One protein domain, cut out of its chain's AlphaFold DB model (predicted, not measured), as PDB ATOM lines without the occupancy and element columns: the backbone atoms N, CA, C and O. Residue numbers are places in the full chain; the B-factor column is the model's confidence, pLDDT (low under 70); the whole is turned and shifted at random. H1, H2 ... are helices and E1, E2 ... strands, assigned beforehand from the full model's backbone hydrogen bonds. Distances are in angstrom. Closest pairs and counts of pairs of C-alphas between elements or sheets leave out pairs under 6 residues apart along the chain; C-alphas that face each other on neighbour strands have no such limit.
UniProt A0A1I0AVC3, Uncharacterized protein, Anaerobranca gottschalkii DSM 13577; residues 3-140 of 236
ATOM      1  N   VAL A   3     -45.160 -13.443   9.372       46.78
ATOM      2  CA  VAL A   3     -44.458 -12.192   9.687       46.78
ATOM      3  C   VAL A   3     -44.681 -11.232   8.534       46.78
ATOM      4  O   VAL A   3     -44.221 -11.487   7.421       46.78
ATOM      5  N   ILE A   4     -45.376 -10.123   8.789       53.56
ATOM      6  CA  ILE A   4     -45.581  -9.082   7.784       53.56
ATOM      7  C   ILE A   4     -44.606  -7.949   8.084       53.56
ATOM      8  O   ILE A   4     -44.783  -7.129   8.990       53.56
ATOM      9  N   HIS A   5     -43.536  -7.886   7.296       50.00
ATOM     10  CA  HIS A   5     -42.613  -6.761   7.346       50.00
ATOM     11  C   HIS A   5     -43.210  -5.565   6.603       50.00
ATOM     12  O   HIS A   5     -43.113  -5.458   5.381       50.00
ATOM     13  N   LEU A   6     -43.787  -4.625   7.349       46.78
ATOM     14  CA  LEU A   6     -44.166  -3.326   6.803       46.78
ATOM     15  C   LEU A   6     -42.912  -2.471   6.592       46.78
ATOM     16  O   LEU A   6     -42.509  -1.673   7.432       46.78
ATOM     17  N   SER A   7     -42.295  -2.614   5.420       38.03
ATOM     18  CA  SER A   7     -41.127  -1.829   4.995       38.03
ATOM     19  C   SER A   7     -41.393  -0.318   4.889       38.03
ATOM     20  O   SER A   7     -40.443   0.460   4.809       38.03
ATOM     21  N   LYS A   8     -42.668   0.102   4.910       35.94
ATOM     22  CA  LYS A   8     -43.111   1.495   4.742       35.94
ATOM     23  C   LYS A   8     -43.423   2.252   6.036       35.94
ATOM     24  O   LYS A   8     -43.614   3.461   5.963       35.94
ATOM     25  N   TYR A   9     -43.447   1.608   7.203       40.41
ATOM     26  CA  TYR A   9     -43.771   2.306   8.450       40.41
ATOM     27  C   TYR A   9     -42.512   2.793   9.164       40.41
ATOM     28  O   TYR A   9     -41.797   2.023   9.807       40.41
ATOM     29  N   ARG A  10     -42.250   4.099   9.025       39.16
ATOM     30  CA  ARG A  10     -41.287   4.863   9.822       39.16
ATOM     31  C   ARG A  10     -42.064   5.681  10.851       39.16
ATOM     32  O   ARG A  10     -42.564   6.749  10.525       39.16
ATOM     33  N   SER A  11     -42.135   5.200  12.086       41.06
ATOM     34  CA  SER A  11     -42.299   6.092  13.239       41.06
ATOM     35  C   SER A  11     -40.894   6.365  13.776       41.06
ATOM     36  O   SER A  11     -40.149   5.417  14.025       41.06
ATOM     37  N   ASN A  12     -40.474   7.631  13.844       41.25
ATOM     38  CA  ASN A  12     -39.165   8.046  14.374       41.25
ATOM     39  C   ASN A  12     -37.950   7.252  13.836       41.25
ATOM     40  O   ASN A  12     -37.097   6.809  14.600       41.25
ATOM     41  N   ASN A  13     -37.861   7.047  12.514       41.41
ATOM     42  CA  ASN A  13     -36.755   6.333  11.846       41.41
ATOM     43  C   ASN A  13     -36.545   4.851  12.240       41.41
ATOM     44  O   ASN A  13     -35.549   4.255  11.825       41.41
ATOM     45  N   LYS A  14     -37.480   4.204  12.948       51.69
ATOM     46  CA  LYS A  14     -37.397   2.767  13.271       51.69
ATOM     47  C   LYS A  14     -38.312   1.939  12.360       51.69
ATOM     48  O   LYS A  14     -39.460   2.305  12.119       51.69
ATOM     49  N   LYS A  15     -37.792   0.826  11.820       59.03
ATOM     50  CA  LYS A  15     -38.576  -0.155  11.045       59.03
ATOM     51  C   LYS A  15     -39.504  -0.911  11.995       59.03
ATOM     52  O   LYS A  15     -39.029  -1.772  12.737       59.03
ATOM     53  N   LEU A  16     -40.802  -0.630  11.928       68.38
ATOM     54  CA  LEU A  16     -41.814  -1.407  12.643       68.38
ATOM     55  C   LEU A  16     -41.998  -2.783  11.985       68.38
ATOM     56  O   LEU A  16     -41.776  -2.966  10.785       68.38
ATOM     57  N   SER A  17     -42.345  -3.797  12.769       77.94
ATOM     58  CA  SER A  17     -42.702  -5.127  12.259       77.94
ATOM     59  C   SER A  17     -43.984  -5.575  12.933       77.94
ATOM     60  O   SER A  17     -44.068  -5.497  14.155       77.94
ATOM     61  N   ILE A  18     -44.961  -6.009  12.133       84.69
ATOM     62  CA  ILE A  18     -46.222  -6.539  12.646       84.69
ATOM     63  C   ILE A  18     -46.165  -8.059  12.540       84.69
ATOM     64  O   ILE A  18     -46.005  -8.620  11.452       84.69
ATOM     65  N   LEU A  19     -46.265  -8.718  13.686       81.50
ATOM     66  CA  LEU A  19     -46.396 -10.160  13.793       81.50
ATOM     67  C   LEU A  19     -47.860 -10.503  14.007       81.50
ATOM     68  O   LEU A  19     -48.534  -9.923  14.855       81.50
ATOM     69  N   GLU A  20     -48.351 -11.470  13.250       81.75
ATOM     70  CA  GLU A  20     -49.689 -11.991  13.457       81.75
ATOM     71  C   GLU A  20     -49.639 -13.187  14.415       81.75
ATOM     72  O   GLU A  20     -48.950 -14.182  14.158       81.75
ATOM     73  N   LYS A  21     -50.369 -13.086  15.529       77.81
ATOM     74  CA  LYS A  21     -50.575 -14.170  16.497       77.81
ATOM     75  C   LYS A  21     -51.996 -14.727  16.357       77.81
ATOM     76  O   LYS A  21     -52.787 -14.243  15.544       77.81
ATOM     77  N   SER A  22     -52.316 -15.778  17.108       65.12
ATOM     78  CA  SER A  22     -53.650 -16.393  17.090       65.12
ATOM     79  C   SER A  22     -54.739 -15.404  17.517       65.12
ATOM     80  O   SER A  22     -55.755 -15.309  16.837       65.12
ATOM     81  N   THR A  23     -54.493 -14.629  18.575       55.66
ATOM     82  CA  THR A  23     -55.502 -13.782  19.238       55.66
ATOM     83  C   THR A  23     -55.247 -12.276  19.122       55.66
ATOM     84  O   THR A  23     -56.130 -11.481  19.424       55.66
ATOM     85  N   TYR A  24     -54.078 -11.851  18.634       77.50
ATOM     86  CA  TYR A  24     -53.738 -10.433  18.479       77.50
ATOM     87  C   TYR A  24     -52.735 -10.189  17.339       77.50
ATOM     88  O   TYR A  24     -52.093 -11.115  16.830       77.50
ATOM     89  N   PHE A  25     -52.586  -8.929  16.935       81.56
ATOM     90  CA  PHE A  25     -51.443  -8.449  16.157       81.56
ATOM     91  C   PHE A  25     -50.433  -7.776  17.084       81.56
ATOM     92  O   PHE A  25     -50.799  -6.994  17.955       81.56
ATOM     93  N   GLU A  26     -49.152  -8.048  16.879       82.19
ATOM     94  CA  GLU A  26     -48.054  -7.504  17.674       82.19
ATOM     95  C   GLU A  26     -47.211  -6.560  16.824       82.19
ATOM     96  O   GLU A  26     -46.560  -6.989  15.874       82.19
ATOM     97  N   CYS A  27     -47.205  -5.273  17.164       88.00
ATOM     98  CA  CYS A  27     -46.341  -4.282  16.538       88.00
ATOM     99  C   CYS A  27     -45.083  -4.082  17.387       88.00
ATOM    100  O   CYS A  27     -45.146  -3.488  18.462       88.00
ATOM    101  N   ILE A  28     -43.938  -4.561  16.900       83.31
ATOM    102  CA  ILE A  28     -42.650  -4.423  17.588       83.31
ATOM    103  C   ILE A  28     -42.075  -3.031  17.319       83.31
ATOM    104  O   ILE A  28     -41.820  -2.670  16.163       83.31
ATOM    105  N   ILE A  29     -41.826  -2.280  18.395       79.62
ATOM    106  CA  ILE A  29     -41.264  -0.925  18.356       79.62
ATOM    107  C   ILE A  29     -39.743  -0.934  18.582       79.62
ATOM    108  O   ILE A  29     -39.015  -0.197  17.907       79.62
ATOM    109  N   ASN A  30     -39.237  -1.782  19.489       69.00
ATOM    110  CA  ASN A  30     -37.805  -1.897  19.794       69.00
ATOM    111  C   ASN A  30     -37.302  -3.343  19.623       69.00
ATOM    112  O   ASN A  30     -37.689  -4.228  20.370       69.00
ATOM    113  N   LYS A  31     -36.417  -3.589  18.645       57.03
ATOM    114  CA  LYS A  31     -35.890  -4.934  18.324       57.03
ATOM    115  C   LYS A  31     -34.659  -5.351  19.134       57.03
ATOM    116  O   LYS A  31     -34.194  -6.479  18.995       57.03
ATOM    117  N   GLU A  32     -34.065  -4.458  19.924       55.28
ATOM    118  CA  GLU A  32     -32.814  -4.779  20.627       55.28
ATOM    119  C   GLU A  32     -33.010  -5.759  21.792       55.28
ATOM    120  O   GLU A  32     -32.086  -6.503  22.123       55.28
ATOM    121  N   SER A  33     -34.212  -5.835  22.361       47.84
ATOM    122  CA  SER A  33     -34.546  -6.750  23.458       47.84
ATOM    123  C   SER A  33     -34.898  -8.174  23.009       47.84
ATOM    124  O   SER A  33     -34.634  -9.101  23.770       47.84
ATOM    125  N   GLU A  34     -35.328  -8.401  21.755       44.75
ATOM    126  CA  GLU A  34     -35.477  -9.766  21.195       44.75
ATOM    127  C   GLU A  34     -34.155 -10.555  21.255       44.75
ATOM    128  O   GLU A  34     -34.144 -11.771  21.437       44.75
ATOM    129  N   LYS A  35     -33.007  -9.866  21.154       45.03
ATOM    130  CA  LYS A  35     -31.678 -10.498  21.152       45.03
ATOM    131  C   LYS A  35     -31.249 -11.073  22.505       45.03
ATOM    132  O   LYS A  35     -30.242 -11.776  22.547       45.03
ATOM    133  N   LYS A  36     -31.954 -10.779  23.604       44.47
ATOM    134  CA  LYS A  36     -31.555 -11.228  24.949       44.47
ATOM    135  C   LYS A  36     -32.156 -12.570  25.373       44.47
ATOM    136  O   LYS A  36     -31.806 -13.041  26.450       44.47
ATOM    137  N   GLY A  37     -32.999 -13.204  24.549       33.69
ATOM    138  CA  GLY A  37     -33.445 -14.596  24.745       33.69
ATOM    139  C   GLY A  37     -34.222 -14.876  26.039       33.69
ATOM    140  O   GLY A  37     -34.519 -16.026  26.337       33.69
ATOM    141  N   LYS A  38     -34.555 -13.836  26.799       37.44
ATOM    142  CA  LYS A  38     -35.471 -13.839  27.933       37.44
ATOM    143  C   LYS A  38     -36.455 -12.728  27.641       37.44
ATOM    144  O   LYS A  38     -36.004 -11.648  27.263       37.44
ATOM    145  N   TYR A  39     -37.751 -12.974  27.785       41.25
ATOM    146  CA  TYR A  39     -38.681 -11.865  27.932       41.25
ATOM    147  C   TYR A  39     -38.261 -11.153  29.230       41.25
ATOM    148  O   TYR A  39     -38.369 -11.769  30.289       41.25
ATOM    149  N   PRO A  40     -37.665  -9.942  29.224       44.25
ATOM    150  CA  PRO A  40     -37.544  -9.177  30.456       44.25
ATOM    151  C   PRO A  40     -38.936  -8.990  31.067       44.25
ATOM    152  O   PRO A  40     -39.946  -9.213  30.404       44.25
ATOM    153  N   LYS A  41     -38.989  -8.616  32.345       51.72
ATOM    154  CA  LYS A  41     -40.232  -8.364  33.085       51.72
ATOM    155  C   LYS A  41     -41.044  -7.270  32.389       51.72
ATOM    156  O   LYS A  41     -40.899  -6.085  32.687       51.72
ATOM    157  N   TYR A  42     -41.842  -7.671  31.415       62.88
ATOM    158  CA  TYR A  42     -42.672  -6.782  30.640       62.88
ATOM    159  C   TYR A  42     -43.998  -6.633  31.357       62.88
ATOM    160  O   TYR A  42     -44.631  -7.614  31.740       62.88
ATOM    161  N   GLN A  43     -44.429  -5.393  31.510       66.19
ATOM    162  CA  GLN A  43     -45.744  -5.080  32.037       66.19
ATOM    163  C   GLN A  43     -46.608  -4.636  30.862       66.19
ATOM    164  O   GLN A  43     -46.152  -3.860  30.023       66.19
ATOM    165  N   GLY A  44     -47.834  -5.144  30.756       69.94
ATOM    166  CA  GLY A  44     -48.765  -4.634  29.758       69.94
ATOM    167  C   GLY A  44     -49.700  -3.616  30.381       69.94
ATOM    168  O   GLY A  44     -50.350  -3.876  31.389       69.94
ATOM    169  N   VAL A  45     -49.777  -2.449  29.762       75.50
ATOM    170  CA  VAL A  45     -50.668  -1.370  30.172       75.50
ATOM    171  C   VAL A  45     -51.714  -1.197  29.085       75.50
ATOM    172  O   VAL A  45     -51.378  -0.932  27.930       75.50
ATOM    173  N   LYS A  46     -52.992  -1.358  29.434       77.62
ATOM    174  CA  LYS A  46     -54.082  -1.079  28.494       77.62
ATOM    175  C   LYS A  46     -54.247   0.427  28.349       77.62
ATOM    176  O   LYS A  46     -54.417   1.101  29.356       77.62
ATOM    177  N   LEU A  47     -54.243   0.932  27.122       79.56
ATOM    178  CA  LEU A  47     -54.413   2.352  26.827       79.56
ATOM    179  C   LEU A  47     -55.288   2.464  25.571       79.56
ATOM    180  O   LEU A  47     -54.905   2.010  24.491       79.56
ATOM    181  N   GLY A  48     -56.499   2.993  25.720       81.62
ATOM    182  CA  GLY A  48     -57.572   2.842  24.745       81.62
ATOM    183  C   GLY A  48     -57.970   1.372  24.564       81.62
ATOM    184  O   GLY A  48     -58.259   0.651  25.523       81.62
ATOM    185  N   GLU A  49     -57.979   0.922  23.311       83.06
ATOM    186  CA  GLU A  49     -58.349  -0.445  22.910       83.06
ATOM    187  C   GLU A  49     -57.132  -1.358  22.679       83.06
ATOM    188  O   GLU A  49     -57.287  -2.505  22.268       83.06
ATOM    189  N   VAL A  50     -55.916  -0.868  22.945       85.81
ATOM    190  CA  VAL A  50     -54.663  -1.598  22.707       85.81
ATOM    191  C   VAL A  50     -53.884  -1.805  24.003       85.81
ATOM    192  O   VAL A  50     -54.113  -1.125  25.008       85.81
ATOM    193  N   TYR A  51     -52.932  -2.734  23.972       83.50
ATOM    194  CA  TYR A  51     -52.057  -3.025  25.105       83.50
ATOM    195  C   TYR A  51     -50.620  -2.633  24.780       83.50
ATOM    196  O   TYR A  51     -50.038  -3.087  23.799       83.50
ATOM    197  N   PHE A  52     -50.041  -1.781  25.616       82.94
ATOM    198  CA  PHE A  52     -48.650  -1.362  25.534       82.94
ATOM    199  C   PHE A  52     -47.790  -2.280  26.380       82.94
ATOM    200  O   PHE A  52     -47.954  -2.327  27.594       82.94
ATOM    201  N   ILE A  53     -46.851  -2.972  25.749       81.50
ATOM    202  CA  ILE A  53     -45.872  -3.808  26.433       81.50
ATOM    203  C   ILE A  53     -44.682  -2.928  26.781       81.50
ATOM    204  O   ILE A  53     -43.943  -2.501  25.890       81.50
ATOM    205  N   ILE A  54     -44.532  -2.624  28.066       79.12
ATOM    206  CA  ILE A  54     -43.522  -1.710  28.589       79.12
ATOM    207  C   ILE A  54     -42.478  -2.444  29.427       79.12
ATOM    208  O   ILE A  54     -42.770  -3.424  30.109       79.12
ATOM    209  N   GLU A  55     -41.252  -1.940  29.391       76.19
ATOM    210  CA  GLU A  55     -40.139  -2.379  30.228       76.19
ATOM    211  C   GLU A  55     -39.664  -1.198  31.081       76.19
ATOM    212  O   GLU A  55     -39.449  -0.094  30.569       76.19
ATOM    213  N   LYS A  56     -39.505  -1.420  32.392       72.38
ATOM    214  CA  LYS A  56     -38.904  -0.438  33.301       72.38
ATOM    215  C   LYS A  56     -37.385  -0.565  33.243       72.38
ATOM    216  O   LYS A  56     -36.807  -1.520  33.759       72.38
ATOM    217  N   ASN A  57     -36.728   0.439  32.680       70.94
ATOM    218  CA  ASN A  57     -35.287   0.615  32.788       70.94
ATOM    219  C   ASN A  57     -34.950   1.422  34.053       70.94
ATOM    220  O   ASN A  57     -35.808   2.058  34.661       70.94
ATOM    221  N   LYS A  58     -33.669   1.450  34.457       65.81
ATOM    222  CA  LYS A  58     -33.206   2.126  35.695       65.81
ATOM    223  C   LYS A  58     -33.619   3.605  35.822       65.81
ATOM    224  O   LYS A  58     -33.492   4.158  36.909       65.81
ATOM    225  N   LYS A  59     -34.018   4.256  34.725       69.69
ATOM    226  CA  LYS A  59     -34.322   5.692  34.662       69.69
ATOM    227  C   LYS A  59     -35.561   6.056  33.836       69.69
ATOM    228  O   LYS A  59     -35.802   7.239  33.678       69.69
ATOM    229  N   SER A  60     -36.289   5.102  33.257       73.44
ATOM    230  CA  SER A  60     -37.428   5.400  32.374       73.44
ATOM    231  C   SER A  60     -38.224   4.139  32.051       73.44
ATOM    232  O   SER A  60     -37.743   3.025  32.256       73.44
ATOM    233  N   TYR A  61     -39.410   4.321  31.482       79.44
ATOM    234  CA  TYR A  61     -40.134   3.260  30.791       79.44
ATOM    235  C   TYR A  61     -39.844   3.307  29.293       79.44
ATOM    236  O   TYR A  61     -39.680   4.380  28.709       79.44
ATOM    237  N   GLU A  62     -39.805   2.138  28.665       81.50
ATOM    238  CA  GLU A  62     -39.755   2.000  27.214       81.50
ATOM    239  C   GLU A  62     -40.877   1.081  26.740       81.50
ATOM    240  O   GLU A  62     -41.127   0.043  27.343       81.50
ATOM    241  N   VAL A  63     -41.541   1.442  25.639       81.94
ATOM    242  CA  VAL A  63     -42.493   0.549  24.964       81.94
ATOM    243  C   VAL A  63     -41.716  -0.373  24.031       81.94
ATOM    244  O   VAL A  63     -41.049   0.078  23.095       81.94
ATOM    245  N   PHE A  64     -41.840  -1.670  24.275       79.25
ATOM    246  CA  PHE A  64     -41.278  -2.731  23.454       79.25
ATOM    247  C   PHE A  64     -42.186  -3.068  22.273       79.25
ATOM    248  O   PHE A  64     -41.738  -3.107  21.121       79.25
ATOM    249  N   ALA A  65     -43.469  -3.274  22.563       81.62
ATOM    250  CA  ALA A  65     -44.469  -3.668  21.587       81.62
ATOM    251  C   ALA A  65     -45.838  -3.066  21.913       81.62
ATOM    252  O   ALA A  65     -46.103  -2.648  23.039       81.62
ATOM    253  N   ILE A  66     -46.707  -3.047  20.909       87.06
ATOM    254  CA  ILE A  66     -48.128  -2.744  21.066       87.06
ATOM    255  C   ILE A  66     -48.911  -3.943  20.551       87.06
ATOM    256  O   ILE A  66     -48.668  -4.411  19.433       87.06
ATOM    257  N   HIS A  67     -49.832  -4.447  21.361       86.25
ATOM    258  CA  HIS A  67     -50.711  -5.553  21.009       86.25
ATOM    259  C   HIS A  67     -52.110  -5.043  20.680       86.25
ATOM    260  O   HIS A  67     -52.694  -4.254  21.425       86.25
ATOM    261  N   PHE A  68     -52.624  -5.518  19.550       85.38
ATOM    262  CA  PHE A  68     -53.926  -5.176  18.991       85.38
ATOM    263  C   PHE A  68     -54.809  -6.429  18.999       85.38
ATOM    264  O   PHE A  68     -54.554  -7.337  18.198       85.38
ATOM    265  N   PRO A  69     -55.802  -6.514  19.896       76.62
ATOM    266  CA  PRO A  69     -56.708  -7.659  19.980       76.62
ATOM    267  C   PRO A  69     -57.462  -7.901  18.662       76.62
ATOM    268  O   PRO A  69     -57.919  -6.949  18.028       76.62
ATOM    269  N   LYS A  70     -57.560  -9.158  18.208       81.19
ATOM    270  CA  LYS A  70     -58.179  -9.511  16.909       81.19
ATOM    271  C   LYS A  70     -59.708  -9.497  16.907       81.19
ATOM    272  O   LYS A  70     -60.310  -9.472  15.837       81.19
ATOM    273  N   ASP A  71     -60.322  -9.540  18.078       75.56
ATOM    274  CA  ASP A  71     -61.755  -9.329  18.284       75.56
ATOM    275  C   ASP A  71     -62.174  -7.878  17.975       75.56
ATOM    276  O   ASP A  71     -63.319  -7.644  17.590       75.56
ATOM    277  N   ILE A  72     -61.236  -6.925  18.070       82.75
ATOM    278  CA  ILE A  72     -61.462  -5.493  17.808       82.75
ATOM    279  C   ILE A  72     -60.793  -5.030  16.502       82.75
ATOM    280  O   ILE A  72     -61.381  -4.257  15.747       82.75
ATOM    281  N   PHE A  73     -59.571  -5.486  16.218       86.88
ATOM    282  CA  PHE A  73     -58.752  -4.993  15.107       86.88
ATOM    283  C   PHE A  73     -58.547  -6.049  14.022       86.88
ATOM    284  O   PHE A  73     -58.148  -7.179  14.300       86.88
ATOM    285  N   ASN A  74     -58.667  -5.646  12.756       90.25
ATOM    286  CA  ASN A  74     -58.033  -6.335  11.631       90.25
ATOM    287  C   ASN A  74     -56.709  -5.645  11.230       90.25
ATOM    288  O   ASN A  74     -56.380  -4.560  11.707       90.25
ATOM    289  N   LEU A  75     -55.934  -6.246  10.319       87.62
ATOM    290  CA  LEU A  75     -54.631  -5.698   9.907       87.62
ATOM    291  C   LEU A  75     -54.721  -4.265   9.347       87.62
ATOM    292  O   LEU A  75     -53.822  -3.458   9.589       87.62
ATOM    293  N   SER A  76     -55.784  -3.936   8.609       89.44
ATOM    294  CA  SER A  76     -56.001  -2.577   8.104       89.44
ATOM    295  C   SER A  76     -56.261  -1.601   9.249       89.44
ATOM    296  O   SER A  76     -55.746  -0.484   9.220       89.44
ATOM    297  N   ASP A  77     -57.011  -2.018  10.268       93.06
ATOM    298  CA  ASP A  77     -57.274  -1.197  11.451       93.06
ATOM    299  C   ASP A  77     -55.986  -0.931  12.224       93.06
ATOM    300  O   ASP A  77     -55.734   0.210  12.595       93.06
ATOM    301  N   VAL A  78     -55.117  -1.937  12.384       89.94
ATOM    302  CA  VAL A  78     -53.799  -1.769  13.024       89.94
ATOM    303  C   VAL A  78     -52.963  -0.723  12.286       89.94
ATOM    304  O   VAL A  78     -52.401   0.190  12.888       89.94
ATOM    305  N   VAL A  79     -52.898  -0.826  10.958       89.38
ATOM    306  CA  VAL A  79     -52.170   0.106  10.083       89.38
ATOM    307  C   VAL A  79     -52.734   1.529  10.210       89.38
ATOM    308  O   VAL A  79     -51.976   2.490  10.386       89.38
ATOM    309  N   ASN A  80     -54.058   1.672  10.188       89.50
ATOM    310  CA  ASN A  80     -54.740   2.955  10.354       89.50
ATOM    311  C   ASN A  80     -54.518   3.547  11.750       89.50
ATOM    312  O   ASN A  80     -54.227   4.739  11.877       89.50
ATOM    313  N   TRP A  81     -54.583   2.717  12.789       93.56
ATOM    314  CA  TRP A  81     -54.339   3.117  14.167       93.56
ATOM    315  C   TRP A  81     -52.910   3.633  14.336       93.56
ATOM    316  O   TRP A  81     -52.716   4.742  14.824       93.56
ATOM    317  N   LEU A  82     -51.911   2.900  13.829       90.75
ATOM    318  CA  LEU A  82     -50.499   3.302  13.880       90.75
ATOM    319  C   LEU A  82     -50.215   4.588  13.093       90.75
ATOM    320  O   LEU A  82     -49.248   5.292  13.396       90.75
ATOM    321  N   ASN A  83     -51.025   4.914  12.080       87.25
ATOM    322  CA  ASN A  83     -50.945   6.204  11.394       87.25
ATOM    323  C   ASN A  83     -51.510   7.330  12.245       87.25
ATOM    324  O   ASN A  83     -50.869   8.373  12.351       87.25
ATOM    325  N   LYS A  84     -52.681   7.108  12.842       90.62
ATOM    326  CA  LYS A  84     -53.463   8.139  13.520       90.62
ATOM    327  C   LYS A  84     -52.962   8.446  14.931       90.62
ATOM    328  O   LYS A  84     -52.951   9.609  15.324       90.62
ATOM    329  N   TYR A  85     -52.529   7.434  15.673       91.81
ATOM    330  CA  TYR A  85     -52.201   7.540  17.092       91.81
ATOM    331  C   TYR A  85     -50.717   7.301  17.363       91.81
ATOM    332  O   TYR A  85     -50.007   6.651  16.591       91.81
ATOM    333  N   THR A  86     -50.235   7.864  18.465       90.50
ATOM    334  CA  THR A  86     -48.900   7.615  19.015       90.50
ATOM    335  C   THR A  86     -48.912   7.851  20.521       90.50
ATOM    336  O   THR A  86     -49.934   8.213  21.100       90.50
ATOM    337  N   TYR A  87     -47.775   7.614  21.161       90.50
ATOM    338  CA  TYR A  87     -47.625   7.724  22.600       90.50
ATOM    339  C   TYR A  87     -46.360   8.491  22.982       90.50
ATOM    340  O   TYR A  87     -45.418   8.593  22.193       90.50
ATOM    341  N   THR A  88     -46.332   8.994  24.214       87.88
ATOM    342  CA  THR A  88     -45.128   9.548  24.840       87.88
ATOM    343  C   THR A  88     -45.102   9.249  26.337       87.88
ATOM    344  O   THR A  88     -46.149   9.027  26.948       87.88
ATOM    345  N   PHE A  89     -43.902   9.259  26.918       86.88
ATOM    346  CA  PHE A  89     -43.708   9.282  28.365       86.88
ATOM    347  C   PHE A  89     -43.357  10.694  28.820       86.88
ATOM    348  O   PHE A  89     -42.599  11.394  28.146       86.88
ATOM    349  N   MET A  90     -43.878  11.093  29.975       85.06
ATOM    350  CA  MET A  90     -43.522  12.343  30.646       85.06
ATOM    351  C   MET A  90     -43.276  12.077  32.131       85.06
ATOM    352  O   MET A  90     -43.891  11.175  32.690       85.06
ATOM    353  N   ASP A  91     -42.360  12.813  32.755       82.88
ATOM    354  CA  ASP A  91     -42.116  12.729  34.203       82.88
ATOM    355  C   ASP A  91     -43.344  13.257  34.959       82.88
ATOM    356  O   ASP A  91     -43.994  14.192  34.492       82.88
ATOM    357  N   GLU A  92     -43.686  12.660  36.100       77.50
ATOM    358  CA  GLU A  92     -44.820  13.127  36.901       77.50
ATOM    359  C   GLU A  92     -44.582  14.476  37.592       77.50
ATOM    360  O   GLU A  92     -45.535  15.131  37.994       77.50
ATOM    361  N   ASN A  93     -43.323  14.903  37.722       77.44
ATOM    362  CA  ASN A  93     -42.934  16.100  38.468       77.44
ATOM    363  C   ASN A  93     -42.930  17.386  37.620       77.44
ATOM    364  O   ASN A  93     -42.386  18.405  38.054       77.44
ATOM    365  N   ILE A  94     -43.474  17.362  36.399       73.12
ATOM    366  CA  ILE A  94     -43.532  18.544  35.530       73.12
ATOM    367  C   ILE A  94     -44.791  19.376  35.800       73.12
ATOM    368  O   ILE A  94     -45.896  18.852  35.861       73.12
ATOM    369  N   GLU A  95     -44.638  20.700  35.897       68.81
ATOM    370  CA  GLU A  95     -45.763  21.622  36.144       68.81
ATOM    371  C   GLU A  95     -46.724  21.747  34.947       68.81
ATOM    372  O   GLU A  95     -47.886  22.128  35.099       68.81
ATOM    373  N   SER A  96     -46.243  21.461  33.734       71.50
ATOM    374  CA  SER A  96     -47.054  21.494  32.518       71.50
ATOM    375  C   SER A  96     -46.611  20.434  31.516       71.50
ATOM    376  O   SER A  96     -45.422  20.172  31.328       71.50
ATOM    377  N   PHE A  97     -47.598  19.838  30.858       73.94
ATOM    378  CA  PHE A  97     -47.438  18.841  29.817       73.94
ATOM    379  C   PHE A  97     -47.370  19.551  28.478       73.94
ATOM    380  O   PHE A  97     -48.321  20.219  28.077       73.94
ATOM    381  N   VAL A  98     -46.261  19.371  27.771       81.12
ATOM    382  CA  VAL A  98     -46.134  19.764  26.368       81.12
ATOM    383  C   VAL A  98     -46.118  18.498  25.524       81.12
ATOM    384  O   VAL A  98     -45.116  17.782  25.484       81.12
ATOM    385  N   VAL A  99     -47.232  18.218  24.848       82.12
ATOM    386  CA  VAL A  99     -47.323  17.126  23.874       82.12
ATOM    387  C   VAL A  99     -47.179  17.728  22.482       82.12
ATOM    388  O   VAL A  99     -48.069  18.427  21.998       82.12
ATOM    389  N   ASN A 100     -46.030  17.492  21.852       81.75
ATOM    390  CA  ASN A 100     -45.755  17.959  20.493       81.75
ATOM    391  C   ASN A 100     -46.450  17.076  19.451       81.75
ATOM    392  O   ASN A 100     -46.692  15.890  19.696       81.75
ATOM    393  N   ASP A 101     -46.719  17.657  18.281       86.19
ATOM    394  CA  ASP A 101     -47.348  16.984  17.141       86.19
ATOM    395  C   ASP A 101     -48.655  16.275  17.538       86.19
ATOM    396  O   ASP A 101     -48.912  15.125  17.174       86.19
ATOM    397  N   CYS A 102     -49.480  16.955  18.336       86.75
ATOM    398  CA  CYS A 102     -50.681  16.421  18.964       86.75
ATOM    399  C   CYS A 102     -51.914  17.216  18.545       86.75
ATOM    400  O   CYS A 102     -51.971  18.430  18.703       86.75
ATOM    401  N   CYS A 103     -52.931  16.508  18.058       86.69
ATOM    402  CA  CYS A 103     -54.252  17.079  17.808       86.69
ATOM    403  C   CYS A 103     -55.142  16.969  19.055       86.69
ATOM    404  O   CYS A 103     -55.849  17.903  19.415       86.69
ATOM    405  N   GLU A 104     -55.104  15.813  19.721       86.69
ATOM    406  CA  GLU A 104     -55.953  15.503  20.869       86.69
ATOM    407  C   GLU A 104     -55.285  14.438  21.742       86.69
ATOM    408  O   GLU A 104     -54.761  13.448  21.228       86.69
ATOM    409  N   VAL A 105     -55.338  14.617  23.064       86.56
ATOM    410  CA  VAL A 105     -54.949  13.575  24.022       86.56
ATOM    411  C   VAL A 105     -56.155  12.694  24.307       86.56
ATOM    412  O   VAL A 105     -57.196  13.191  24.727       86.56
ATOM    413  N   ILE A 106     -55.986  11.393  24.094       87.12
ATOM    414  CA  ILE A 106     -57.055  10.397  24.191       87.12
ATOM    415  C   ILE A 106     -57.135   9.834  25.607       87.12
ATOM    416  O   ILE A 106     -58.212   9.753  26.189       87.12
ATOM    417  N   GLU A 107     -55.992   9.434  26.165       86.44
ATOM    418  CA  GLU A 107     -55.929   8.805  27.481       86.44
ATOM    419  C   GLU A 107     -54.557   9.025  28.123       86.44
ATOM    420  O   GLU A 107     -53.536   9.076  27.431       86.44
ATOM    421  N   VAL A 108     -54.539   9.145  29.451       85.19
ATOM    422  CA  VAL A 108     -53.317   9.286  30.244       85.19
ATOM    423  C   VAL A 108     -53.323   8.230  31.337       85.19
ATOM    424  O   VAL A 108     -54.275   8.110  32.105       85.19
ATOM    425  N   ILE A 109     -52.241   7.472  31.444       81.94
ATOM    426  CA  ILE A 109     -52.046   6.541  32.548       81.94
ATOM    427  C   ILE A 109     -50.878   6.994  33.397       81.94
ATOM    428  O   ILE A 109     -49.788   7.260  32.890       81.94
ATOM    429  N   LYS A 110     -51.111   7.030  34.708       79.69
ATOM    430  CA  LYS A 110     -50.060   7.242  35.690       79.69
ATOM    431  C   LYS A 110     -49.381   5.914  36.015       79.69
ATOM    432  O   LYS A 110     -50.029   4.964  36.452       79.69
ATOM    433  N   LEU A 111     -48.076   5.887  35.792       77.00
ATOM    434  CA  LEU A 111     -47.116   4.842  36.124       77.00
ATOM    435  C   LEU A 111     -46.180   5.433  37.200       77.00
ATOM    436  O   LEU A 111     -45.996   6.642  37.242       77.00
ATOM    437  N   GLU A 112     -45.593   4.638  38.094       75.25
ATOM    438  CA  GLU A 112     -44.651   5.112  39.135       75.25
ATOM    439  C   GLU A 112     -43.624   6.119  38.581       75.25
ATOM    440  O   GLU A 112     -42.687   5.709  37.888       75.25
ATOM    441  N   GLY A 113     -43.779   7.411  38.895       77.56
ATOM    442  CA  GLY A 113     -42.879   8.475  38.441       77.56
ATOM    443  C   GLY A 113     -43.157   9.056  37.050       77.56
ATOM    444  O   GLY A 113     -42.478  10.000  36.662       77.56
ATOM    445  N   TYR A 114     -44.092   8.498  36.273       84.94
ATOM    446  CA  TYR A 114     -44.273   8.837  34.858       84.94
ATOM    447  C   TYR A 114     -45.732   8.800  34.404       84.94
ATOM    448  O   TYR A 114     -46.523   7.958  34.815       84.94
ATOM    449  N   PHE A 115     -46.065   9.638  33.435       84.94
ATOM    450  CA  PHE A 115     -47.294   9.544  32.665       84.94
ATOM    451  C   PHE A 115     -47.022   8.890  31.312       84.94
ATOM    452  O   PHE A 115     -46.144   9.331  30.572       84.94
ATOM    453  N   LEU A 116     -47.790   7.854  30.981       87.31
ATOM    454  CA  LEU A 116     -47.904   7.319  29.628       87.31
ATOM    455  C   LEU A 116     -49.128   7.949  28.964       87.31
ATOM    456  O   LEU A 116     -50.256   7.763  29.418       87.31
ATOM    457  N   ILE A 117     -48.899   8.698  27.891       87.88
ATOM    458  CA  ILE A 117     -49.924   9.502  27.223       87.88
ATOM    459  C   ILE A 117     -50.180   8.923  25.836       87.88
ATOM    460  O   ILE A 117     -49.251   8.849  25.033       87.88
ATOM    461  N   LEU A 118     -51.432   8.560  25.546       90.31
ATOM    462  CA  LEU A 118     -51.917   8.235  24.203       90.31
ATOM    463  C   LEU A 118     -52.531   9.475  23.573       90.31
ATOM    464  O   LEU A 118     -53.426  10.097  24.151       90.31
ATOM    465  N   TYR A 119     -52.109   9.798  22.358       89.88
ATOM    466  CA  TYR A 119     -52.630  10.955  21.650       89.88
ATOM    467  C   TYR A 119     -52.759  10.716  20.148       89.88
ATOM    468  O   TYR A 119     -52.096   9.861  19.551       89.88
ATOM    469  N   GLN A 120     -53.655  11.479  19.533       91.81
ATOM    470  CA  GLN A 120     -53.797  11.551  18.090       91.81
ATOM    471  C   GLN A 120     -52.744  12.504  17.521       91.81
ATOM    472  O   GLN A 120     -52.624  13.647  17.970       91.81
ATOM    473  N   LYS A 121     -52.013  12.047  16.501       91.00
ATOM    474  CA  LYS A 121     -50.997  12.852  15.819       91.00
ATOM    475  C   LYS A 121     -51.629  14.078  15.161       91.00
ATOM    476  O   LYS A 121     -52.707  13.994  14.569       91.00
ATOM    477  N   GLY A 122     -50.929  15.196  15.237       90.19
ATOM    478  CA  GLY A 122     -51.280  16.477  14.635       90.19
ATOM    479  C   GLY A 122     -50.023  17.279  14.315       90.19
ATOM    480  O   GLY A 122     -48.923  16.738  14.329       90.19
ATOM    481  N   ASN A 123     -50.194  18.571  14.043       86.06
ATOM    482  CA  ASN A 123     -49.091  19.488  13.715       86.06
ATOM    483  C   ASN A 123     -48.921  20.595  14.769       86.06
ATOM    484  O   ASN A 123     -48.223  21.577  14.530       86.06
ATOM    485  N   GLU A 124     -49.616  20.474  15.898       84.31
ATOM    486  CA  GLU A 124     -49.660  21.482  16.953       84.31
ATOM    487  C   GLU A 124     -49.000  20.948  18.223       84.31
ATOM    488  O   GLU A 124     -48.955  19.740  18.464       84.31
ATOM    489  N   SER A 125     -48.483  21.857  19.045       82.25
ATOM    490  CA  SER A 125     -48.035  21.535  20.398       82.25
ATOM    491  C   SER A 125     -49.150  21.869  21.368       82.25
ATOM    492  O   SER A 125     -49.548  23.027  21.505       82.25
ATOM    493  N   LEU A 126     -49.637  20.851  22.065       79.62
ATOM    494  CA  LEU A 126     -50.687  21.001  23.051       79.62
ATOM    495  C   LEU A 126     -50.045  21.166  24.430       79.62
ATOM    496  O   LEU A 126     -49.358  20.265  24.914       79.62
ATOM    497  N   ILE A 127     -50.250  22.337  25.036       75.81
ATOM    498  CA  ILE A 127     -49.784  22.653  26.389       75.81
ATOM    499  C   ILE A 127     -50.977  22.527  27.330       75.81
ATOM    500  O   ILE A 127     -51.951  23.266  27.193       75.81
ATOM    501  N   LYS A 128     -50.905  21.596  28.278       71.12
ATOM    502  CA  LYS A 128     -51.951  21.368  29.281       71.12
ATOM    503  C   LYS A 128     -51.349  21.246  30.673       71.12
ATOM    504  O   LYS A 128     -50.213  20.802  30.821       71.12
ATOM    505  N   LYS A 129     -52.098  21.640  31.698       70.44
ATOM    506  CA  LYS A 129     -51.737  21.400  33.102       70.44
ATOM    507  C   LYS A 129     -52.191  20.005  33.525       70.44
ATOM    508  O   LYS A 129     -53.054  19.416  32.881       70.44
ATOM    509  N   GLU A 130     -51.645  19.485  34.623       66.19
ATOM    510  CA  GLU A 130     -52.080  18.194  35.196       66.19
ATOM    511  C   GLU A 130     -53.587  18.171  35.468       66.19
ATOM    512  O   GLU A 130     -54.274  17.196  35.169       66.19
ATOM    513  N   GLU A 131     -54.106  19.300  35.947       66.94
ATOM    514  CA  GLU A 131     -55.519  19.549  36.231       66.94
ATOM    515  C   GLU A 131     -56.428  19.258  35.026       66.94
ATOM    516  O   GLU A 131     -57.520  18.711  35.189       66.94
ATOM    517  N   ASP A 132     -55.944  19.532  33.810       63.91
ATOM    518  CA  ASP A 132     -56.675  19.319  32.557       63.91
ATOM    519  C   ASP A 132     -56.738  17.837  32.144       63.91
ATOM    520  O   ASP A 132     -57.456  17.483  31.202       63.91
ATOM    521  N   PHE A 133     -55.982  16.972  32.829       64.69
ATOM    522  CA  PHE A 133     -55.930  15.528  32.611       64.69
ATOM    523  C   PHE A 133     -56.503  14.715  33.767       64.69
ATOM    524  O   PHE A 133     -56.647  13.510  33.602       64.69
ATOM    525  N   ILE A 134     -56.880  15.315  34.902       59.50
ATOM    526  CA  ILE A 134     -57.355  14.571  36.089       59.50
ATOM    527  C   ILE A 134     -58.483  13.587  35.748       59.50
ATOM    528  O   ILE A 134     -58.494  12.466  36.248       59.50
ATOM    529  N   SER A 135     -59.411  13.971  34.868       56.91
ATOM    530  CA  SER A 135     -60.511  13.102  34.425       56.91
ATOM    531  C   SER A 135     -60.080  11.980  33.471       56.91
ATOM    532  O   SER A 135     -60.804  10.999  33.315       56.91
ATOM    533  N   LEU A 136     -58.916  12.124  32.836       58.62
ATOM    534  CA  LEU A 136     -58.315  11.177  31.898       58.62
ATOM    535  C   LEU A 136     -57.261  10.285  32.564       58.62
ATOM    536  O   LEU A 136     -56.940   9.236  32.009       58.62
ATOM    537  N   ILE A 137     -56.738  10.684  33.731       61.72
ATOM    538  CA  ILE A 137     -55.725   9.947  34.483       61.72
ATOM    539  C   ILE A 137     -56.370   8.731  35.141       61.72
ATOM    540  O   ILE A 137     -57.095   8.827  36.134       61.72
ATOM    541  N   LYS A 138     -56.040   7.550  34.621       63.53
ATOM    542  CA  LYS A 138     -56.280   6.292  35.327       63.53
ATOM    543  C   LYS A 138     -55.021   5.904  36.088       63.53
ATOM    544  O   LYS A 138     -53.932   5.816  35.517       63.53
ATOM    545  N   ASN A 139     -55.176   5.639  37.383       57.34
ATOM    546  CA  ASN A 139     -54.127   4.994  38.164       57.34
ATOM    547  C   ASN A 139     -54.036   3.538  37.716       57.34
ATOM    548  O   ASN A 139     -54.934   2.745  38.008       57.34
ATOM    549  N   HIS A 140     -52.960   3.190  37.019       57.62
ATOM    550  CA  HIS A 140     -52.657   1.800  36.728       57.62
ATOM    551  C   HIS A 140     -51.613   1.355  37.749       57.62
ATOM    552  O   HIS A 140     -50.471   1.811  37.674       57.62
TER     553      HIS A 140
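Overview. This is residues 3 to 140 of the 236 residues of an uncharacterized protein of Anaerobranca gottschalkii DSM 13577 (UniProt A0A1I0AVC3). Two strongly twisted sheets stand partly face to face as a sandwich with crossed strands; helix H1 packs at one end of it, reaching both sheets, and a small two-strand sheet, E7 and E10, covers the four-strand sheet on the side away from the five-strand one. The five-strand sheet runs E1 E2 E5 E4 E3, antiparallel; the other runs E6 E9 E8 E11, mixed. The printed part has 138 residues, with five strands, H1, five strands, H2 and E11 in chain order, and is mostly strand. It is compact, with a radius of gyration of the C-alphas of 15.1 A and spans of 42 by 32 by 29 A.

Along the chain. E1, residues 17 to 20, begins at C-alpha 17 (-42.702, -5.127, 12.259). E2 holds 24 to 28, E3 42 to 47, and E4 50 to 57, 22.0 A long. E5, 60 to 69, is 26.4 A long and bends by 51 degrees at residue 64. H1, 75 to 84, is 14.3 A long. E6, 85 to 91, measures 20.5 A; E7 is 97 to 99. E8, 102 to 111, is 21.0 A long and bends by 66 degrees at residue 106; E9, 114 to 121, is 20.6 A long. E10 is 126 to 128, H2 130 to 133, and E11 137 to 139, ending at C-alpha 139 (-54.127, 4.994, 38.164).

Arrangement. E1 and E2 form a hairpin, with N 19 and O 26 at 2.8 A. E2 is beside E5, with N 25 and O 68 at 2.8 A. E3 E4 E5 form a meander, each strand the antiparallel neighbour of the one before; N 45 and O 52 are 2.8 A apart, N 53 and O 65 2.8 A. With E2 they make a Greek key, the first strand neighbouring the fourth. H1 is on one face of this sheet, two layers, at a height of 10.2 A, along E5 at 18 degrees on the local plane. The two sheets of the sandwich have best planes 18 degrees apart and strands at 57 degrees; the C-alphas of Leu 47 and Glu 107 are the closest of E3 and E8, at 6.7 A. E6 pairs with E9 (N 86 and O 119, 2.9 A), E9 with E8 in a hairpin (N 109 and O 116, 2.9 A), and E11 is parallel to E8 (N 138 and O 108, 3.1 A). E7 and E10 are antiparallel, with N 97 and O 128 at 2.8 A. H2 only grazes the sheet E6 E9 E8 E11. Every O i to N i+4 pair of H1 is within hydrogen-bond range; H2 is too short for one.

Size, cuts and confidence. The C-alphas of Ser 22 and Glu 95, the two farthest apart, are 43.2 A apart. The printed part has no cut. The link E2 to E3, 13 residues, is long. Mean pLDDT of the printed part is 73.5; residues 3 to 16, 30 to 44 and 130 to 140 are among those under 70.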